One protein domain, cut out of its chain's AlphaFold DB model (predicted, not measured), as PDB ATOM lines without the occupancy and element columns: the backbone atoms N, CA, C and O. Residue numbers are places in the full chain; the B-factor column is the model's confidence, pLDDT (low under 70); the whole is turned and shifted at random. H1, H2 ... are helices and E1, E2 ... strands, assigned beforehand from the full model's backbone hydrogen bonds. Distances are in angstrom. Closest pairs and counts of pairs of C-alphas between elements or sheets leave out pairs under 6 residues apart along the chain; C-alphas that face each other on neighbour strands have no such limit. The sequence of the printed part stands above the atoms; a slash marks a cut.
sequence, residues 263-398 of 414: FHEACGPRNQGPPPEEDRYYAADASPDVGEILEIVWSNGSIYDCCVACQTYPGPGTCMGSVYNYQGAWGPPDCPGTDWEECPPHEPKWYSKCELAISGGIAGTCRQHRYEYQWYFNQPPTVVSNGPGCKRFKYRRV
ATOM      1  N   PHE A 263     -20.780  36.766  24.474       79.69
ATOM      2  CA  PHE A 263     -19.640  37.664  24.364       79.69
ATOM      3  C   PHE A 263     -18.553  37.046  23.473       79.69
ATOM      4  O   PHE A 263     -18.113  35.931  23.725       79.69
ATOM      5  N   HIS A 264     -18.099  37.763  22.451       84.06
ATOM      6  CA  HIS A 264     -17.038  37.369  21.533       84.06
ATOM      7  C   HIS A 264     -15.747  38.069  21.944       84.06
ATOM      8  O   HIS A 264     -15.580  39.267  21.723       84.06
ATOM      9  N   GLU A 265     -14.805  37.317  22.513       83.75
ATOM     10  CA  GLU A 265     -13.542  37.872  23.013       83.75
ATOM     11  C   GLU A 265     -12.718  38.546  21.899       83.75
ATOM     12  O   GLU A 265     -12.090  39.577  22.134       83.75
ATOM     13  N   ALA A 266     -12.798  38.030  20.665       85.38
ATOM     14  CA  ALA A 266     -12.156  38.619  19.484       85.38
ATOM     15  C   ALA A 266     -12.668  40.030  19.135       85.38
ATOM     16  O   ALA A 266     -11.975  40.779  18.452       85.38
ATOM     17  N   CYS A 267     -13.855  40.408  19.615       88.50
ATOM     18  CA  CYS A 267     -14.448  41.731  19.412       88.50
ATOM     19  C   CYS A 267     -14.320  42.651  20.617       88.50
ATOM     20  O   CYS A 267     -14.890  43.744  20.629       88.50
ATOM     21  N   GLY A 268     -13.552  42.232  21.623       84.81
ATOM     22  CA  GLY A 268     -13.228  43.081  22.752       84.81
ATOM     23  C   GLY A 268     -12.422  44.328  22.350       84.81
ATOM     24  O   GLY A 268     -11.906  44.419  21.233       84.81
ATOM     25  N   PRO A 269     -12.220  45.265  23.295       81.69
ATOM     26  CA  PRO A 269     -11.568  46.557  23.044       81.69
ATOM     27  C   PRO A 269     -10.159  46.464  22.436       81.69
ATOM     28  O   PRO A 269      -9.684  47.381  21.776       81.69
ATOM     29  N   ARG A 270      -9.462  45.339  22.630       83.94
ATOM     30  CA  ARG A 270      -8.112  45.124  22.080       83.94
ATOM     31  C   ARG A 270      -8.087  44.945  20.563       83.94
ATOM     32  O   ARG A 270      -7.041  45.127  19.946       83.94
ATOM     33  N   ASN A 271      -9.217  44.588  19.961       88.12
ATOM     34  CA  ASN A 271      -9.358  44.477  18.514       88.12
ATOM     35  C   ASN A 271     -10.041  45.698  17.882       88.12
ATOM     36  O   ASN A 271     -10.513  45.615  16.757       88.12
ATOM     37  N   GLN A 272     -10.128  46.814  18.596       86.19
ATOM     38  CA  GLN A 272     -10.766  48.032  18.107       86.19
ATOM     39  C   GLN A 272      -9.687  49.105  17.966       86.19
ATOM     40  O   GLN A 272      -9.021  49.436  18.944       86.19
ATOM     41  N   GLY A 273      -9.446  49.574  16.742       80.12
ATOM     42  CA  GLY A 273      -8.512  50.665  16.447       80.12
ATOM     43  C   GLY A 273      -9.264  51.875  15.881       80.12
ATOM     44  O   GLY A 273     -10.139  51.645  15.051       80.12
ATOM     45  N   PRO A 274      -8.949  53.132  16.243       73.12
ATOM     46  CA  PRO A 274      -7.900  53.560  17.172       73.12
ATOM     47  C   PRO A 274      -8.116  53.098  18.612       73.12
ATOM     48  O   PRO A 274      -9.244  52.787  18.993       73.12
ATOM     49  N   PRO A 275      -7.037  52.981  19.410       66.81
ATOM     50  CA  PRO A 275      -7.181  52.759  20.840       66.81
ATOM     51  C   PRO A 275      -8.036  53.884  21.452       66.81
ATOM     52  O   PRO A 275      -7.925  55.028  21.020       66.81
ATOM     53  N   PRO A 276      -8.845  53.591  22.483       60.72
ATOM     54  CA  PRO A 276      -9.775  54.565  23.069       60.72
ATOM     55  C   PRO A 276      -9.076  55.785  23.699       60.72
ATOM     56  O   PRO A 276      -9.649  56.854  23.846       60.72
ATOM     57  N   GLU A 277      -7.792  55.676  24.037       61.34
ATOM     58  CA  GLU A 277      -6.981  56.819  24.489       61.34
ATOM     59  C   GLU A 277      -6.797  57.882  23.379       61.34
ATOM     60  O   GLU A 277      -6.507  59.045  23.656       61.34
ATOM     61  N   GLU A 278      -7.036  57.496  22.122       60.31
ATOM     62  CA  GLU A 278      -6.991  58.314  20.913       60.31
ATOM     63  C   GLU A 278      -8.405  58.516  20.312       60.31
ATOM     64  O   GLU A 278      -8.568  58.604  19.098       60.31
ATOM     65  N   ASP A 279      -9.439  58.643  21.154       51.56
ATOM     66  CA  ASP A 279     -10.882  58.776  20.827       51.56
ATOM     67  C   ASP A 279     -11.281  59.872  19.803       51.56
ATOM     68  O   ASP A 279     -12.458  60.032  19.476       51.56
ATOM     69  N   ARG A 280     -10.335  60.666  19.289       56.28
ATOM     70  CA  ARG A 280     -10.581  61.724  18.289       56.28
ATOM     71  C   ARG A 280     -10.068  61.396  16.891       56.28
ATOM     72  O   ARG A 280     -10.218  62.223  15.996       56.28
ATOM     73  N   TYR A 281      -9.432  60.250  16.696       60.84
ATOM     74  CA  TYR A 281      -8.853  59.887  15.410       60.84
ATOM     75  C   TYR A 281      -9.799  58.977  14.631       60.84
ATOM     76  O   TYR A 281     -10.508  58.150  15.201       60.84
ATOM     77  N   TYR A 282      -9.801  59.126  13.313       69.12
ATOM     78  CA  TYR A 282     -10.527  58.240  12.412       69.12
ATOM     79  C   TYR A 282      -9.515  57.456  11.568       69.12
ATOM     80  O   TYR A 282      -8.398  57.918  11.314       69.12
ATOM     81  N   ALA A 283      -9.888  56.239  11.177       69.00
ATOM     82  CA  ALA A 283      -9.099  55.421  10.271       69.00
ATOM     83  C   ALA A 283      -9.298  55.898   8.821       69.00
ATOM     84  O   ALA A 283     -10.287  55.547   8.181       69.00
ATOM     85  N   ALA A 284      -8.366  56.701   8.306       69.75
ATOM     86  CA  ALA A 284      -8.300  57.047   6.889       69.75
ATOM     87  C   ALA A 284      -7.750  55.873   6.083       69.75
ATOM     88  O   ALA A 284      -6.847  55.178   6.552       69.75
ATOM     89  N   ASP A 285      -8.259  55.687   4.866       71.25
ATOM     90  CA  ASP A 285      -7.846  54.606   3.973       71.25
ATOM     91  C   ASP A 285      -7.990  53.234   4.655       71.25
ATOM     92  O   ASP A 285      -7.035  52.478   4.773       71.25
ATOM     93  N   ALA A 286      -9.173  52.917   5.188       75.62
ATOM     94  CA  ALA A 286      -9.482  51.594   5.757       75.62
ATOM     95  C   ALA A 286     -10.279  50.693   4.792       75.62
ATOM     96  O   ALA A 286     -10.783  49.640   5.188       75.62
ATOM     97  N   SER A 287     -10.401  51.115   3.534       73.31
ATOM     98  CA  SER A 287     -11.235  50.500   2.503       73.31
ATOM     99  C   SER A 287     -10.826  49.055   2.140       73.31
ATOM    100  O   SER A 287      -9.733  48.584   2.475       73.31
ATOM    101  N   PRO A 288     -11.717  48.294   1.484       74.88
ATOM    102  CA  PRO A 288     -11.372  47.017   0.853       74.88
ATOM    103  C   PRO A 288     -10.265  47.192  -0.203       74.88
ATOM    104  O   PRO A 288     -10.257  48.169  -0.950       74.88
ATOM    105  N   ASP A 289      -9.358  46.218  -0.292       74.88
ATOM    106  CA  ASP A 289      -8.309  46.168  -1.315       74.88
ATOM    107  C   ASP A 289      -8.847  45.577  -2.630       74.88
ATOM    108  O   ASP A 289      -9.841  44.848  -2.667       74.88
ATOM    109  N   VAL A 290      -8.128  45.809  -3.733       71.50
ATOM    110  CA  VAL A 290      -8.451  45.213  -5.041       71.50
ATOM    111  C   VAL A 290      -8.484  43.680  -4.951       71.50
ATOM    112  O   VAL A 290      -7.462  43.040  -4.672       71.50
ATOM    113  N   GLY A 291      -9.645  43.090  -5.251       71.50
ATOM    114  CA  GLY A 291      -9.899  41.643  -5.183       71.50
ATOM    115  C   GLY A 291     -10.635  41.186  -3.917       71.50
ATOM    116  O   GLY A 291     -10.910  39.996  -3.763       71.50
ATOM    117  N   GLU A 292     -10.970  42.110  -3.022       81.81
ATOM    118  CA  GLU A 292     -11.830  41.863  -1.869       81.81
ATOM    119  C   GLU A 292     -13.254  42.323  -2.157       81.81
ATOM    120  O   GLU A 292     -13.488  43.250  -2.932       81.81
ATOM    121  N   ILE A 293     -14.214  41.650  -1.533       84.88
ATOM    122  CA  ILE A 293     -15.626  41.990  -1.662       84.88
ATOM    123  C   ILE A 293     -15.995  42.861  -0.466       84.88
ATOM    124  O   ILE A 293     -15.778  42.467   0.680       84.88
ATOM    125  N   LEU A 294     -16.544  44.040  -0.745       86.56
ATOM    126  CA  LEU A 294     -17.119  44.908   0.272       86.56
ATOM    127  C   LEU A 294     -18.560  44.496   0.530       86.56
ATOM    128  O   LEU A 294     -19.404  44.652  -0.348       86.56
ATOM    129  N   GLU A 295     -18.840  44.026   1.736       87.19
ATOM    130  CA  GLU A 295     -20.208  43.811   2.189       87.19
ATOM    131  C   GLU A 295     -20.590  44.926   3.162       87.19
ATOM    132  O   GLU A 295     -19.908  45.151   4.163       87.19
ATOM    133  N   ILE A 296     -21.683  45.634   2.880       84.25
ATOM    134  CA  ILE A 296     -22.158  46.729   3.728       84.25
ATOM    135  C   ILE A 296     -23.331  46.232   4.566       84.25
ATOM    136  O   ILE A 296     -24.392  45.898   4.043       84.25
ATOM    137  N   VAL A 297     -23.155  46.249   5.884       82.31
ATOM    138  CA  VAL A 297     -24.190  45.933   6.863       82.31
ATOM    139  C   VAL A 297     -24.636  47.225   7.542       82.31
ATOM    140  O   VAL A 297     -23.930  47.805   8.369       82.31
ATOM    141  N   TRP A 298     -25.838  47.672   7.194       70.12
ATOM    142  CA  TRP A 298     -26.509  48.778   7.873       70.12
ATOM    143  C   TRP A 298     -27.188  48.258   9.140       70.12
ATOM    144  O   TRP A 298     -28.014  47.345   9.072       70.12
ATOM    145  N   SER A 299     -26.836  48.798  10.308       62.62
ATOM    146  CA  SER A 299     -27.504  48.427  11.561       62.62
ATOM    147  C   SER A 299     -27.399  49.521  12.624       62.62
ATOM    148  O   SER A 299     -26.470  50.322  12.607       62.62
ATOM    149  N   ASN A 300     -28.297  49.494  13.613       58.28
ATOM    150  CA  ASN A 300     -28.186  50.254  14.873       58.28
ATOM    151  C   ASN A 300     -27.155  49.626  15.829       58.28
ATOM    152  O   ASN A 300     -27.372  49.579  17.041       58.28
ATOM    153  N   GLY A 301     -26.106  49.019  15.282       69.69
ATOM    154  CA  GLY A 301     -25.120  48.278  16.042       69.69
ATOM    155  C   GLY A 301     -24.103  49.194  16.704       69.69
ATOM    156  O   GLY A 301     -23.884  50.334  16.308       69.69
ATOM    157  N   SER A 302     -23.448  48.659  17.719       83.12
ATOM    158  CA  SER A 302     -22.209  49.205  18.254       83.12
ATOM    159  C   SER A 302     -21.006  48.775  17.404       83.12
ATOM    160  O   SER A 302     -21.084  47.849  16.592       83.12
ATOM    161  N   ILE A 303     -19.843  49.379  17.666       85.06
ATOM    162  CA  ILE A 303     -18.537  48.913  17.160       85.06
ATOM    163  C   ILE A 303     -18.376  47.398  17.383       85.06
ATOM    164  O   ILE A 303     -17.889  46.669  16.517       85.06
ATOM    165  N   TYR A 304     -18.819  46.919  18.549       87.19
ATOM    166  CA  TYR A 304     -18.756  45.511  18.911       87.19
ATOM    167  C   TYR A 304     -19.620  44.649  17.984       87.19
ATOM    168  O   TYR A 304     -19.139  43.628  17.494       87.19
ATOM    169  N   ASP A 305     -20.845  45.075  17.676       87.94
ATOM    170  CA  ASP A 305     -21.749  44.330  16.792       87.94
ATOM    171  C   ASP A 305     -21.201  44.249  15.362       87.94
ATOM    172  O   ASP A 305     -21.288  43.200  14.726       87.94
ATOM    173  N   CYS A 306     -20.542  45.312  14.888       88.25
ATOM    174  CA  CYS A 306     -19.865  45.315  13.592       88.25
ATOM    175  C   CYS A 306     -18.699  44.316  13.539       88.25
ATOM    176  O   CYS A 306     -18.536  43.575  12.565       88.25
ATOM    177  N   CYS A 307     -17.898  44.230  14.603       90.06
ATOM    178  CA  CYS A 307     -16.887  43.183  14.702       90.06
ATOM    179  C   CYS A 307     -17.520  41.785  14.763       90.06
ATOM    180  O   CYS A 307     -17.045  40.875  14.082       90.06
ATOM    181  N   VAL A 308     -18.590  41.592  15.543       90.69
ATOM    182  CA  VAL A 308     -19.258  40.287  15.653       90.69
ATOM    183  C   VAL A 308     -19.779  39.845  14.292       90.69
ATOM    184  O   VAL A 308     -19.527  38.705  13.919       90.69
ATOM    185  N   ALA A 309     -20.390  40.746  13.519       90.25
ATOM    186  CA  ALA A 309     -20.851  40.469  12.159       90.25
ATOM    187  C   ALA A 309     -19.723  39.965  11.241       90.25
ATOM    188  O   ALA A 309     -19.944  39.065  10.435       90.25
ATOM    189  N   CYS A 310     -18.499  40.479  11.401       89.94
ATOM    190  CA  CYS A 310     -17.323  39.956  10.706       89.94
ATOM    191  C   CYS A 310     -16.916  38.564  11.216       89.94
ATOM    192  O   CYS A 310     -16.665  37.651  10.430       89.94
ATOM    193  N   GLN A 311     -16.860  38.375  12.537       88.69
ATOM    194  CA  GLN A 311     -16.456  37.105  13.158       88.69
ATOM    195  C   GLN A 311     -17.434  35.958  12.873       88.69
ATOM    196  O   GLN A 311     -17.030  34.797  12.877       88.69
ATOM    197  N   THR A 312     -18.706  36.274  12.637       88.50
ATOM    198  CA  THR A 312     -19.780  35.307  12.382       88.50
ATOM    199  C   THR A 312     -20.323  35.378  10.956       88.50
ATOM    200  O   THR A 312     -21.393  34.827  10.696       88.50
ATOM    201  N   TYR A 313     -19.599  36.028  10.033       87.75
ATOM    202  CA  TYR A 313     -20.057  36.250   8.663       87.75
ATOM    203  C   TYR A 313     -20.475  34.928   7.987       87.75
ATOM    204  O   TYR A 313     -19.640  34.032   7.844       87.75
ATOM    205  N   PRO A 314     -21.750  34.787   7.575       84.25
ATOM    206  CA  PRO A 314     -22.281  33.522   7.069       84.25
ATOM    207  C   PRO A 314     -22.143  33.355   5.548       84.25
ATOM    208  O   PRO A 314     -22.488  32.298   5.020       84.25
ATOM    209  N   GLY A 315     -21.716  34.402   4.832       82.94
ATOM    210  CA  GLY A 315     -21.634  34.409   3.373       82.94
ATOM    211  C   GLY A 315     -20.426  33.643   2.813       82.94
ATOM    212  O   GLY A 315     -19.603  33.114   3.563       82.94
ATOM    213  N   PRO A 316     -20.297  33.570   1.477       81.75
ATOM    214  CA  PRO A 316     -19.159  32.922   0.837       81.75
ATOM    215  C   PRO A 316     -17.859  33.695   1.111       81.75
ATOM    216  O   PRO A 316     -17.770  34.893   0.857       81.75
ATOM    217  N   GLY A 317     -16.832  32.994   1.596       81.50
ATOM    218  CA  GLY A 317     -15.526  33.571   1.923       81.50
ATOM    219  C   GLY A 317     -15.286  33.695   3.428       81.50
ATOM    220  O   GLY A 317     -15.949  33.068   4.247       81.50
ATOM    221  N   THR A 318     -14.272  34.461   3.808       86.75
ATOM    222  CA  THR A 318     -13.944  34.756   5.204       86.75
ATOM    223  C   THR A 318     -13.806  36.259   5.359       86.75
ATOM    224  O   THR A 318     -13.102  36.902   4.577       86.75
ATOM    225  N   CYS A 319     -14.467  36.823   6.369       88.19
ATOM    226  CA  CYS A 319     -14.277  38.226   6.701       88.19
ATOM    227  C   CYS A 319     -12.849  38.446   7.216       88.19
ATOM    228  O   CYS A 319     -12.395  37.796   8.160       88.19
ATOM    229  N   MET A 320     -12.116  39.343   6.569       87.56
ATOM    230  CA  MET A 320     -10.727  39.663   6.895       87.56
ATOM    231  C   MET A 320     -10.623  40.820   7.890       87.56
ATOM    232  O   MET A 320      -9.645  40.908   8.632       87.56
ATOM    233  N   GLY A 321     -11.650  41.659   7.956       90.19
ATOM    234  CA  GLY A 321     -11.796  42.718   8.942       90.19
ATOM    235  C   GLY A 321     -13.067  43.521   8.702       90.19
ATOM    236  O   GLY A 321     -13.715  43.374   7.666       90.19
ATOM    237  N   SER A 322     -13.410  44.363   9.666       91.19
ATOM    238  CA  SER A 322     -14.538  45.281   9.579       91.19
ATOM    239  C   SER A 322     -14.135  46.721   9.872       91.19
ATOM    240  O   SER A 322     -13.175  46.974  10.602       91.19
ATOM    241  N   VAL A 323     -14.892  47.651   9.298       90.00
ATOM    242  CA  VAL A 323     -14.801  49.093   9.516       90.00
ATOM    243  C   VAL A 323     -16.175  49.584   9.957       90.00
ATOM    244  O   VAL A 323     -17.152  49.512   9.216       90.00
ATOM    245  N   TYR A 324     -16.264  50.052  11.191       88.69
ATOM    246  CA  TYR A 324     -17.445  50.679  11.753       88.69
ATOM    247  C   TYR A 324     -17.350  52.192  11.572       88.69
ATOM    248  O   TYR A 324     -16.431  52.820  12.094       88.69
ATOM    249  N   ASN A 325     -18.322  52.777  10.882       84.06
ATOM    250  CA  ASN A 325     -18.459  54.215  10.693       84.06
ATOM    251  C   ASN A 325     -19.692  54.703  11.458       84.06
ATOM    252  O   ASN A 325     -20.811  54.275  11.161       84.06
ATOM    253  N   TYR A 326     -19.518  55.605  12.424       77.56
ATOM    254  CA  TYR A 326     -20.647  56.194  13.151       77.56
ATOM    255  C   TYR A 326     -21.179  57.438  12.434       77.56
ATOM    256  O   TYR A 326     -20.594  58.505  12.524       77.56
ATOM    257  N   GLN A 327     -22.317  57.331  11.759       70.12
ATOM    258  CA  GLN A 327     -22.921  58.415  10.974       70.12
ATOM    259  C   GLN A 327     -23.921  59.284  11.764       70.12
ATOM    260  O   GLN A 327     -24.458  60.242  11.220       70.12
ATOM    261  N   GLY A 328     -24.160  58.994  13.049       61.81
ATOM    262  CA  GLY A 328     -25.288  59.531  13.824       61.81
ATOM    263  C   GLY A 328     -25.490  61.055  13.812       61.81
ATOM    264  O   GLY A 328     -26.634  61.489  13.754       61.81
ATOM    265  N   ALA A 329     -24.427  61.867  13.839       55.28
ATOM    266  CA  ALA A 329     -24.528  63.335  13.757       55.28
ATOM    267  C   ALA A 329     -24.285  63.900  12.341       55.28
ATOM    268  O   ALA A 329     -24.385  65.106  12.141       55.28
ATOM    269  N   TRP A 330     -23.942  63.043  11.375       57.78
ATOM    270  CA  TRP A 330     -23.473  63.422  10.036       57.78
ATOM    271  C   TRP A 330     -24.462  63.074   8.913       57.78
ATOM    272  O   TRP A 330     -24.245  63.479   7.778       57.78
ATOM    273  N   GLY A 331     -25.560  62.380   9.231       53.91
ATOM    274  CA  GLY A 331     -26.617  62.038   8.281       53.91
ATOM    275  C   GLY A 331     -26.242  60.933   7.284       53.91
ATOM    276  O   GLY A 331     -25.126  60.409   7.315       53.91
ATOM    277  N   PRO A 332     -27.192  60.514   6.426       56.28
ATOM    278  CA  PRO A 332     -26.896  59.579   5.346       56.28
ATOM    279  C   PRO A 332     -25.854  60.189   4.387       56.28
ATOM    280  O   PRO A 332     -25.877  61.398   4.157       56.28
ATOM    281  N   PRO A 333     -24.962  59.374   3.792       54.59
ATOM    282  CA  PRO A 333     -23.855  59.852   2.954       54.59
ATOM    283  C   PRO A 333     -24.300  60.634   1.707       54.59
ATOM    284  O   PRO A 333     -23.491  61.353   1.128       54.59
ATOM    285  N   ASP A 334     -25.572  60.516   1.321       57.97
ATOM    286  CA  ASP A 334     -26.154  61.173   0.150       57.97
ATOM    287  C   ASP A 334     -26.746  62.561   0.455       57.97
ATOM    288  O   ASP A 334     -27.323  63.188  -0.432       57.97
ATOM    289  N   CYS A 335     -26.625  63.059   1.692       59.72
ATOM    290  CA  CYS A 335     -27.063  64.412   2.023       59.72
ATOM    291  C   CYS A 335     -25.975  65.442   1.678       59.72
ATOM    292  O   CYS A 335     -24.893  65.412   2.276       59.72
ATOM    293  N   PRO A 336     -26.223  66.369   0.732       55.84
ATOM    294  CA  PRO A 336     -25.281  67.438   0.435       55.84
ATOM    295  C   PRO A 336     -25.109  68.308   1.683       55.84
ATOM    296  O   PRO A 336     -26.082  68.769   2.276       55.84
ATOM    297  N   GLY A 337     -23.856  68.530   2.096       55.66
ATOM    298  CA  GLY A 337     -23.502  69.171   3.371       55.66
ATOM    299  C   GLY A 337     -23.969  70.623   3.560       55.66
ATOM    300  O   GLY A 337     -23.609  71.236   4.566       55.66
ATOM    301  N   THR A 338     -24.736  71.177   2.619       50.91
ATOM    302  CA  THR A 338     -25.299  72.532   2.649       50.91
ATOM    303  C   THR A 338     -26.757  72.592   3.099       50.91
ATOM    304  O   THR A 338     -27.140  73.626   3.633       50.91
ATOM    305  N   ASP A 339     -27.531  71.505   2.997       53.25
ATOM    306  CA  ASP A 339     -28.997  71.549   3.149       53.25
ATOM    307  C   ASP A 339     -29.504  70.514   4.165       53.25
ATOM    308  O   ASP A 339     -30.319  69.638   3.881       53.25
ATOM    309  N   TRP A 340     -29.008  70.626   5.401       55.72
ATOM    310  CA  TRP A 340     -29.393  69.766   6.532       55.72
ATOM    311  C   TRP A 340     -30.898  69.800   6.845       55.72
ATOM    312  O   TRP A 340     -31.416  68.867   7.454       55.72
ATOM    313  N   GLU A 341     -31.600  70.859   6.430       54.94
ATOM    314  CA  GLU A 341     -33.048  71.031   6.611       54.94
ATOM    315  C   GLU A 341     -33.888  70.217   5.609       54.94
ATOM    316  O   GLU A 341     -35.035  69.889   5.908       54.94
ATOM    317  N   GLU A 342     -33.325  69.846   4.452       58.25
ATOM    318  CA  GLU A 342     -34.011  69.059   3.411       58.25
ATOM    319  C   GLU A 342     -33.758  67.548   3.536       58.25
ATOM    320  O   GLU A 342     -34.386  66.735   2.851       58.25
ATOM    321  N   CYS A 343     -32.864  67.145   4.441       58.91
ATOM    322  CA  CYS A 343     -32.579  65.743   4.694       58.91
ATOM    323  C   CYS A 343     -33.777  65.055   5.373       58.91
ATOM    324  O   CYS A 343     -34.284  65.550   6.385       58.91
ATOM    325  N   PRO A 344     -34.225  63.884   4.875       60.12
ATOM    326  CA  PRO A 344     -35.274  63.127   5.540       60.12
ATOM    327  C   PRO A 344     -34.861  62.837   6.993       60.12
ATOM    328  O   PRO A 344     -33.679  62.577   7.250       60.12
ATOM    329  N   PRO A 345     -35.812  62.874   7.949       58.19
ATOM    330  CA  PRO A 345     -35.518  62.674   9.362       58.19
ATOM    331  C   PRO A 345     -34.711  61.392   9.540       58.19
ATOM    332  O   PRO A 345     -35.090  60.340   9.023       58.19
ATOM    333  N   HIS A 346     -33.577  61.498  10.236       59.94
ATOM    334  CA  HIS A 346     -32.617  60.408  10.325       59.94
ATOM    335  C   HIS A 346     -33.287  59.158  10.912       59.94
ATOM    336  O   HIS A 346     -33.581  59.089  12.108       59.94
ATOM    337  N   GLU A 347     -33.537  58.142  10.083       61.47
ATOM    338  CA  GLU A 347     -33.970  56.863  10.626       61.47
ATOM    339  C   GLU A 347     -32.788  56.243  11.386       61.47
ATOM    340  O   GLU A 347     -31.672  56.232  10.855       61.47
ATOM    341  N   PRO A 348     -33.005  55.666  12.583       62.50
ATOM    342  CA  PRO A 348     -31.934  55.102  13.404       62.50
ATOM    343  C   PRO A 348     -30.985  54.175  12.633       62.50
ATOM    344  O   PRO A 348     -29.782  54.194  12.876       62.50
ATOM    345  N   LYS A 349     -31.512  53.424  11.651       63.50
ATOM    346  CA  LYS A 349     -30.766  52.455  10.824       63.50
ATOM    347  C   LYS A 349     -29.600  53.055  10.031       63.50
ATOM    348  O   LYS A 349     -28.711  52.311   9.630       63.50
ATOM    349  N   TRP A 350     -29.598  54.371   9.826       64.56
ATOM    350  CA  TRP A 350     -28.540  55.108   9.131       64.56
ATOM    351  C   TRP A 350     -27.491  55.691  10.079       64.56
ATOM    352  O   TRP A 350     -26.575  56.362   9.629       64.56
ATOM    353  N   TYR A 351     -27.596  55.467  11.393       70.75
ATOM    354  CA  TYR A 351     -26.696  56.089  12.373       70.75
ATOM    355  C   TYR A 351     -25.338  55.401  12.424       70.75
ATOM    356  O   TYR A 351     -24.385  55.949  12.979       70.75
ATOM    357  N   SER A 352     -25.231  54.196  11.867       77.62
ATOM    358  CA  SER A 352     -23.957  53.521  11.719       77.62
ATOM    359  C   SER A 352     -23.922  52.654  10.469       77.62
ATOM    360  O   SER A 352     -24.922  52.054  10.067       77.62
ATOM    361  N   LYS A 353     -22.739  52.586   9.869       82.88
ATOM    362  CA  LYS A 353     -22.440  51.762   8.704       82.88
ATOM    363  C   LYS A 353     -21.307  50.819   9.074       82.88
ATOM    364  O   LYS A 353     -20.216  51.270   9.419       82.88
ATOM    365  N   CYS A 354     -21.562  49.519   9.000       87.44
ATOM    366  CA  CYS A 354     -20.534  48.504   9.156       87.44
ATOM    367  C   CYS A 354     -20.117  47.996   7.777       87.44
ATOM    368  O   CYS A 354     -20.937  47.491   7.015       87.44
ATOM    369  N   GLU A 355     -18.844  48.130   7.449       88.94
ATOM    370  CA  GLU A 355     -18.256  47.640   6.210       88.94
ATOM    371  C   GLU A 355     -17.415  46.406   6.521       88.94
ATOM    372  O   GLU A 355     -16.506  46.456   7.347       88.94
ATOM    373  N   LEU A 356     -17.725  45.283   5.883       90.31
ATOM    374  CA  LEU A 356     -17.013  44.022   6.040       90.31
ATOM    375  C   LEU A 356     -16.166  43.773   4.793       90.31
ATOM    376  O   LEU A 356     -16.681  43.747   3.676       90.31
ATOM    377  N   ALA A 357     -14.866  43.551   4.979       89.12
ATOM    378  CA  ALA A 357     -13.964  43.160   3.902       89.12
ATOM    379  C   ALA A 357     -13.911  41.630   3.815       89.12
ATOM    380  O   ALA A 357     -13.353  40.969   4.695       89.12
ATOM    381  N   ILE A 358     -14.492  41.053   2.764       88.44
ATOM    382  CA  ILE A 358     -14.601  39.604   2.564       88.44
ATOM    383  C   ILE A 358     -13.555  39.126   1.550       88.44
ATOM    384  O   ILE A 358     -13.327  39.746   0.510       88.44
ATOM    385  N   SER A 359     -12.921  37.985   1.829       85.50
ATOM    386  CA  SER A 359     -11.990  37.346   0.895       85.50
ATOM    387  C   SER A 359     -12.703  36.919  -0.399       85.50
ATOM    388  O   SER A 359     -13.532  36.005  -0.375       85.50
ATOM    389  N   GLY A 360     -12.358  37.522  -1.537       68.50
ATOM    390  CA  GLY A 360     -12.974  37.215  -2.828       68.50
ATOM    391  C   GLY A 360     -12.468  35.913  -3.453       68.50
ATOM    392  O   GLY A 360     -11.613  35.972  -4.324       68.50
ATOM    393  N   GLY A 361     -12.987  34.754  -3.018       57.22
ATOM    394  CA  GLY A 361     -13.047  33.454  -3.730       57.22
ATOM    395  C   GLY A 361     -11.749  32.745  -4.176       57.22
ATOM    396  O   GLY A 361     -11.674  31.520  -4.124       57.22
ATOM    397  N   ILE A 362     -10.709  33.466  -4.581       53.44
ATOM    398  CA  ILE A 362      -9.409  32.950  -5.006       53.44
ATOM    399  C   ILE A 362      -8.479  33.096  -3.811       53.44
ATOM    400  O   ILE A 362      -7.898  34.161  -3.636       53.44
ATOM    401  N   ALA A 363      -8.416  32.063  -2.960       51.69
ATOM    402  CA  ALA A 363      -7.507  31.947  -1.809       51.69
ATOM    403  C   ALA A 363      -7.070  33.315  -1.252       51.69
ATOM    404  O   ALA A 363      -5.910  33.699  -1.396       51.69
ATOM    405  N   GLY A 364      -8.033  34.086  -0.728       54.00
ATOM    406  CA  GLY A 364      -7.805  35.480  -0.363       54.00
ATOM    407  C   GLY A 364      -6.646  35.574   0.615       54.00
ATOM    408  O   GLY A 364      -6.751  35.182   1.776       54.00
ATOM    409  N   THR A 365      -5.502  36.044   0.126       64.88
ATOM    410  CA  THR A 365      -4.353  36.322   0.972       64.88
ATOM    411  C   THR A 365      -4.756  37.456   1.894       64.88
ATOM    412  O   THR A 365      -5.161  38.502   1.400       64.88
ATOM    413  N   CYS A 366      -4.643  37.254   3.205       72.12
ATOM    414  CA  CYS A 366      -4.805  38.308   4.201       72.12
ATOM    415  C   CYS A 366      -3.831  39.459   3.896       72.12
ATOM    416  O   CYS A 366      -2.656  39.408   4.279       72.12
ATOM    417  N   ARG A 367      -4.296  40.464   3.145       73.31
ATOM    418  CA  ARG A 367      -3.508  41.647   2.811       73.31
ATOM    419  C   ARG A 367      -3.508  42.579   4.011       73.31
ATOM    420  O   ARG A 367      -4.510  42.744   4.704       73.31
ATOM    421  N   GLN A 368      -2.328  43.116   4.299       76.56
ATOM    422  CA  GLN A 368      -2.168  44.084   5.370       76.56
ATOM    423  C   GLN A 368      -2.511  45.461   4.823       76.56
ATOM    424  O   GLN A 368      -1.753  45.998   4.018       76.56
ATOM    425  N   HIS A 369      -3.607  46.028   5.306       73.56
ATOM    426  CA  HIS A 369      -3.998  47.396   5.036       73.56
ATOM    427  C   HIS A 369      -3.280  48.328   6.011       73.56
ATOM    428  O   HIS A 369      -3.340  48.136   7.231       73.56
ATOM    429  N   ARG A 370      -2.577  49.330   5.477       72.81
ATOM    430  CA  ARG A 370      -1.962  50.391   6.278       72.81
ATOM    431  C   ARG A 370      -2.864  51.608   6.236       72.81
ATOM    432  O   ARG A 370      -2.831  52.340   5.259       72.81
ATOM    433  N   TYR A 371      -3.642  51.790   7.284       74.56
ATOM    434  CA  TYR A 371      -4.524  52.937   7.422       74.56
ATOM    435  C   TYR A 371      -3.835  54.026   8.250       74.56
ATOM    436  O   TYR A 371      -2.888  53.766   9.008       74.56
ATOM    437  N   GLU A 372      -4.272  55.265   8.082       72.62
ATOM    438  CA  GLU A 372      -3.728  56.397   8.825       72.62
ATOM    439  C   GLU A 372      -4.700  56.858   9.897       72.62
ATOM    440  O   GLU A 372      -5.896  56.975   9.648       72.62
ATOM    441  N   TYR A 373      -4.178  57.180  11.077       71.75
ATOM    442  CA  TYR A 373      -4.944  57.940  12.054       71.75
ATOM    443  C   TYR A 373      -4.774  59.419  11.788       71.75
ATOM    444  O   TYR A 373      -3.721  59.986  12.101       71.75
ATOM    445  N   GLN A 374      -5.810  60.039  11.235       68.81
ATOM    446  CA  GLN A 374      -5.865  61.491  11.134       68.81
ATOM    447  C   GLN A 374      -6.918  62.049  12.090       68.81
ATOM    448  O   GLN A 374      -7.820  61.353  12.559       68.81
ATOM    449  N   TRP A 375      -6.737  63.320  12.426       64.88
ATOM    450  CA  TRP A 375      -7.665  64.080  13.241       64.88
ATOM    451  C   TRP A 375      -8.363  65.089  12.338       64.88
ATOM    452  O   TRP A 375      -7.727  66.023  11.855       64.88
ATOM    453  N   TYR A 376      -9.665  64.905  12.118       64.81
ATOM    454  CA  TYR A 376     -10.506  65.909  11.475       64.81
ATOM    455  C   TYR A 376     -11.663  66.267  12.396       64.81
ATOM    456  O   TYR A 376     -12.383  65.396  12.871       64.81
ATOM    457  N   PHE A 377     -11.863  67.568  12.613       56.25
ATOM    458  CA  PHE A 377     -12.936  68.093  13.463       56.25
ATOM    459  C   PHE A 377     -14.352  67.740  12.978       56.25
ATOM    460  O   PHE A 377     -15.286  67.819  13.768       56.25
ATOM    461  N   ASN A 378     -14.506  67.326  11.716       63.16
ATOM    462  CA  ASN A 378     -15.807  67.158  11.070       63.16
ATOM    463  C   ASN A 378     -16.054  65.749  10.514       63.16
ATOM    464  O   ASN A 378     -17.021  65.570   9.780       63.16
ATOM    465  N   GLN A 379     -15.207  64.759  10.820       63.50
ATOM    466  CA  GLN A 379     -15.427  63.394  10.337       63.50
ATOM    467  C   GLN A 379     -16.004  62.475  11.417       63.50
ATOM    468  O   GLN A 379     -15.622  62.586  12.586       63.50
ATOM    469  N   PRO A 380     -16.914  61.563  11.033       67.25
ATOM    470  CA  PRO A 380     -17.438  60.559  11.941       67.25
ATOM    471  C   PRO A 380     -16.318  59.643  12.459       67.25
ATOM    472  O   PRO A 380     -15.412  59.280  11.697       67.25
ATOM    473  N   PRO A 381     -16.365  59.216  13.734       73.25
ATOM    474  CA  PRO A 381     -15.389  58.275  14.249       73.25
ATOM    475  C   PRO A 381     -15.499  56.958  13.479       73.25
ATOM    476  O   PRO A 381     -16.587  56.403  13.288       73.25
ATOM    477  N   THR A 382     -14.340  56.484  13.029       81.50
ATOM    478  CA  THR A 382     -14.196  55.262  12.242       81.50
ATOM    479  C   THR A 382     -13.341  54.282  13.025       81.50
ATOM    480  O   THR A 382     -12.194  54.593  13.351       81.50
ATOM    481  N   VAL A 383     -13.897  53.110  13.327       86.31
ATOM    482  CA  VAL A 383     -13.243  52.083  14.139       86.31
ATOM    483  C   VAL A 383     -13.064  50.815  13.326       86.31
ATOM    484  O   VAL A 383     -14.014  50.298  12.751       86.31
ATOM    485  N   VAL A 384     -11.847  50.285  13.298       89.00
ATOM    486  CA  VAL A 384     -11.506  49.075  12.552       89.00
ATOM    487  C   VAL A 384     -11.275  47.887  13.476       89.00
ATOM    488  O   VAL A 384     -10.794  48.032  14.605       89.00
ATOM    489  N   SER A 385     -11.569  46.691  12.974       90.94
ATOM    490  CA  SER A 385     -11.363  45.430  13.684       90.94
ATOM    491  C   SER A 385     -10.858  44.326  12.765       90.94
ATOM    492  O   SER A 385     -11.322  44.169  11.639       90.94
ATOM    493  N   ASN A 386      -9.908  43.518  13.245       90.69
ATOM    494  CA  ASN A 386      -9.427  42.349  12.505       90.69
ATOM    495  C   ASN A 386     -10.461  41.213  12.528       90.69
ATOM    496  O   ASN A 386     -11.132  40.989  13.541       90.69
ATOM    497  N   GLY A 387     -10.541  40.463  11.429       87.62
ATOM    498  CA  GLY A 387     -11.347  39.247  11.318       87.62
ATOM    499  C   GLY A 387     -10.706  38.024  12.000       87.62
ATOM    500  O   GLY A 387      -9.582  38.098  12.501       87.62
ATOM    501  N   PRO A 388     -11.392  36.867  12.022       81.69
ATOM    502  CA  PRO A 388     -11.010  35.682  12.804       81.69
ATOM    503  C   PRO A 388      -9.630  35.091  12.484       81.69
ATOM    504  O   PRO A 388      -9.031  34.441  13.339       81.69
ATOM    505  N   GLY A 389      -9.114  35.296  11.270       73.62
ATOM    506  CA  GLY A 389      -7.869  34.672  10.808       73.62
ATOM    507  C   GLY A 389      -6.853  35.630  10.196       73.62
ATOM    508  O   GLY A 389      -5.849  35.171   9.655       73.62
ATOM    509  N   CYS A 390      -7.099  36.943  10.238       78.50
ATOM    510  CA  CYS A 390      -6.327  37.903   9.456       78.50
ATOM    511  C   CYS A 390      -5.918  39.131  10.270       78.50
ATOM    512  O   CYS A 390      -6.755  39.813  10.851       78.50
ATOM    513  N   LYS A 391      -4.618  39.450  10.257       83.56
ATOM    514  CA  LYS A 391      -4.088  40.734  10.743       83.56
ATOM    515  C   LYS A 391      -4.160  41.768   9.627       83.56
ATOM    516  O   LYS A 391      -3.131  42.151   9.071       83.56
ATOM    517  N   ARG A 392      -5.381  42.142   9.257       81.38
ATOM    518  CA  ARG A 392      -5.635  43.066   8.155       81.38
ATOM    519  C   ARG A 392      -5.120  44.457   8.489       81.38
ATOM    520  O   ARG A 392      -4.331  45.014   7.741       81.38
ATOM    521  N   PHE A 393      -5.557  45.009   9.608       83.88
ATOM    522  CA  PHE A 393      -5.420  46.430   9.879       83.88
ATOM    523  C   PHE A 393      -4.133  46.743  10.645       83.88
ATOM    524  O   PHE A 393      -3.903  46.267  11.762       83.88
ATOM    525  N   LYS A 394      -3.298  47.589  10.037       80.50
ATOM    526  CA  LYS A 394      -2.129  48.217  10.653       80.50
ATOM    527  C   LYS A 394      -2.222  49.725  10.549       80.50
ATOM    528  O   LYS A 394      -2.541  50.226   9.480       80.50
ATOM    529  N   TYR A 395      -1.875  50.437  11.609       75.75
ATOM    530  CA  TYR A 395      -1.957  51.891  11.612       75.75
ATOM    531  C   TYR A 395      -0.602  52.579  11.650       75.75
ATOM    532  O   TYR A 395       0.372  52.070  12.210       75.75
ATOM    533  N   ARG A 396      -0.572  53.786  11.085       72.00
ATOM    534  CA  ARG A 396       0.496  54.770  11.274       72.00
ATOM    535  C   ARG A 396      -0.088  56.113  11.701       72.00
ATOM    536  O   ARG A 396      -1.218  56.447  11.348       72.00
ATOM    537  N   ARG A 397       0.714  56.906  12.410       66.50
ATOM    538  CA  ARG A 397       0.386  58.309  12.674       66.50
ATOM    539  C   ARG A 397       0.717  59.146  11.439       66.50
ATOM    540  O   ARG A 397       1.789  58.961  10.854       66.50
ATOM    541  N   VAL A 398      -0.172  60.063  11.062       63.72
ATOM    542  CA  VAL A 398       0.086  61.026   9.979       63.72
ATOM    543  C   VAL A 398       1.402  61.761  10.242       63.72
ATOM    544  O   VAL A 398       1.668  62.201  11.360       63.72
TER     545      VAL A 398
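What this domain is: This is residues 263 to 398 of the 414 residues of an uncharacterized protein of Arthrobotrys flagrans (UniProt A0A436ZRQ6). With little regular structure, two sheets stand partly face to face as a sandwich: twisted, antiparallel E2-E4-E3-E6, its other face covered by H1, and small, mixed E1-E5-E7. Of 136 printed residues, 51 are in named elements, mostly strand, ordered E1, E2, H1, E3 to E7. It is compact, radius of gyration of the C-alphas 15.0 A, spanning 47 by 32 by 32 A.

Where its parts are: Find C-alpha 319 at (-14.277, 38.226, 6.701); from there E3, residues 319 to 326, runs 20.1 A. Look next at E4, 352 to 359, 22.8 A; E2, 292 to 298, 18.9 A; E6, 382 to 386, 13.8 A; and H1, 303 to 311, 12.6 A. E1 is 282 to 284, 6.1 A; E5 is 369 to 374, 15.5 A; E7, 393 to 397, 13.5 A, ends at C-alpha 397 (0.386, 58.309, 12.674).

How they stand to each other: In hairpin E3 and E4, N 323 and O 355 are within hydrogen-bond range at 2.8 A. H1, with every O i to N i+4 pair within range, is on this sheet at a height of 7.5 A; its closest C-alphas to E3 are Cys 310 and Cys 319, 5.3 A. E2, H1, E3 form a split strand-helix-strand unit, E4 between the strands, its crossover right-handed. In parallel E5 and E7, N 371 and O 394 are 2.9 A apart.

The domain as a whole: The printed part has no cut; E3 to E4 is a long link, and 328 to 350 are among 51 residues under pLDDT 70.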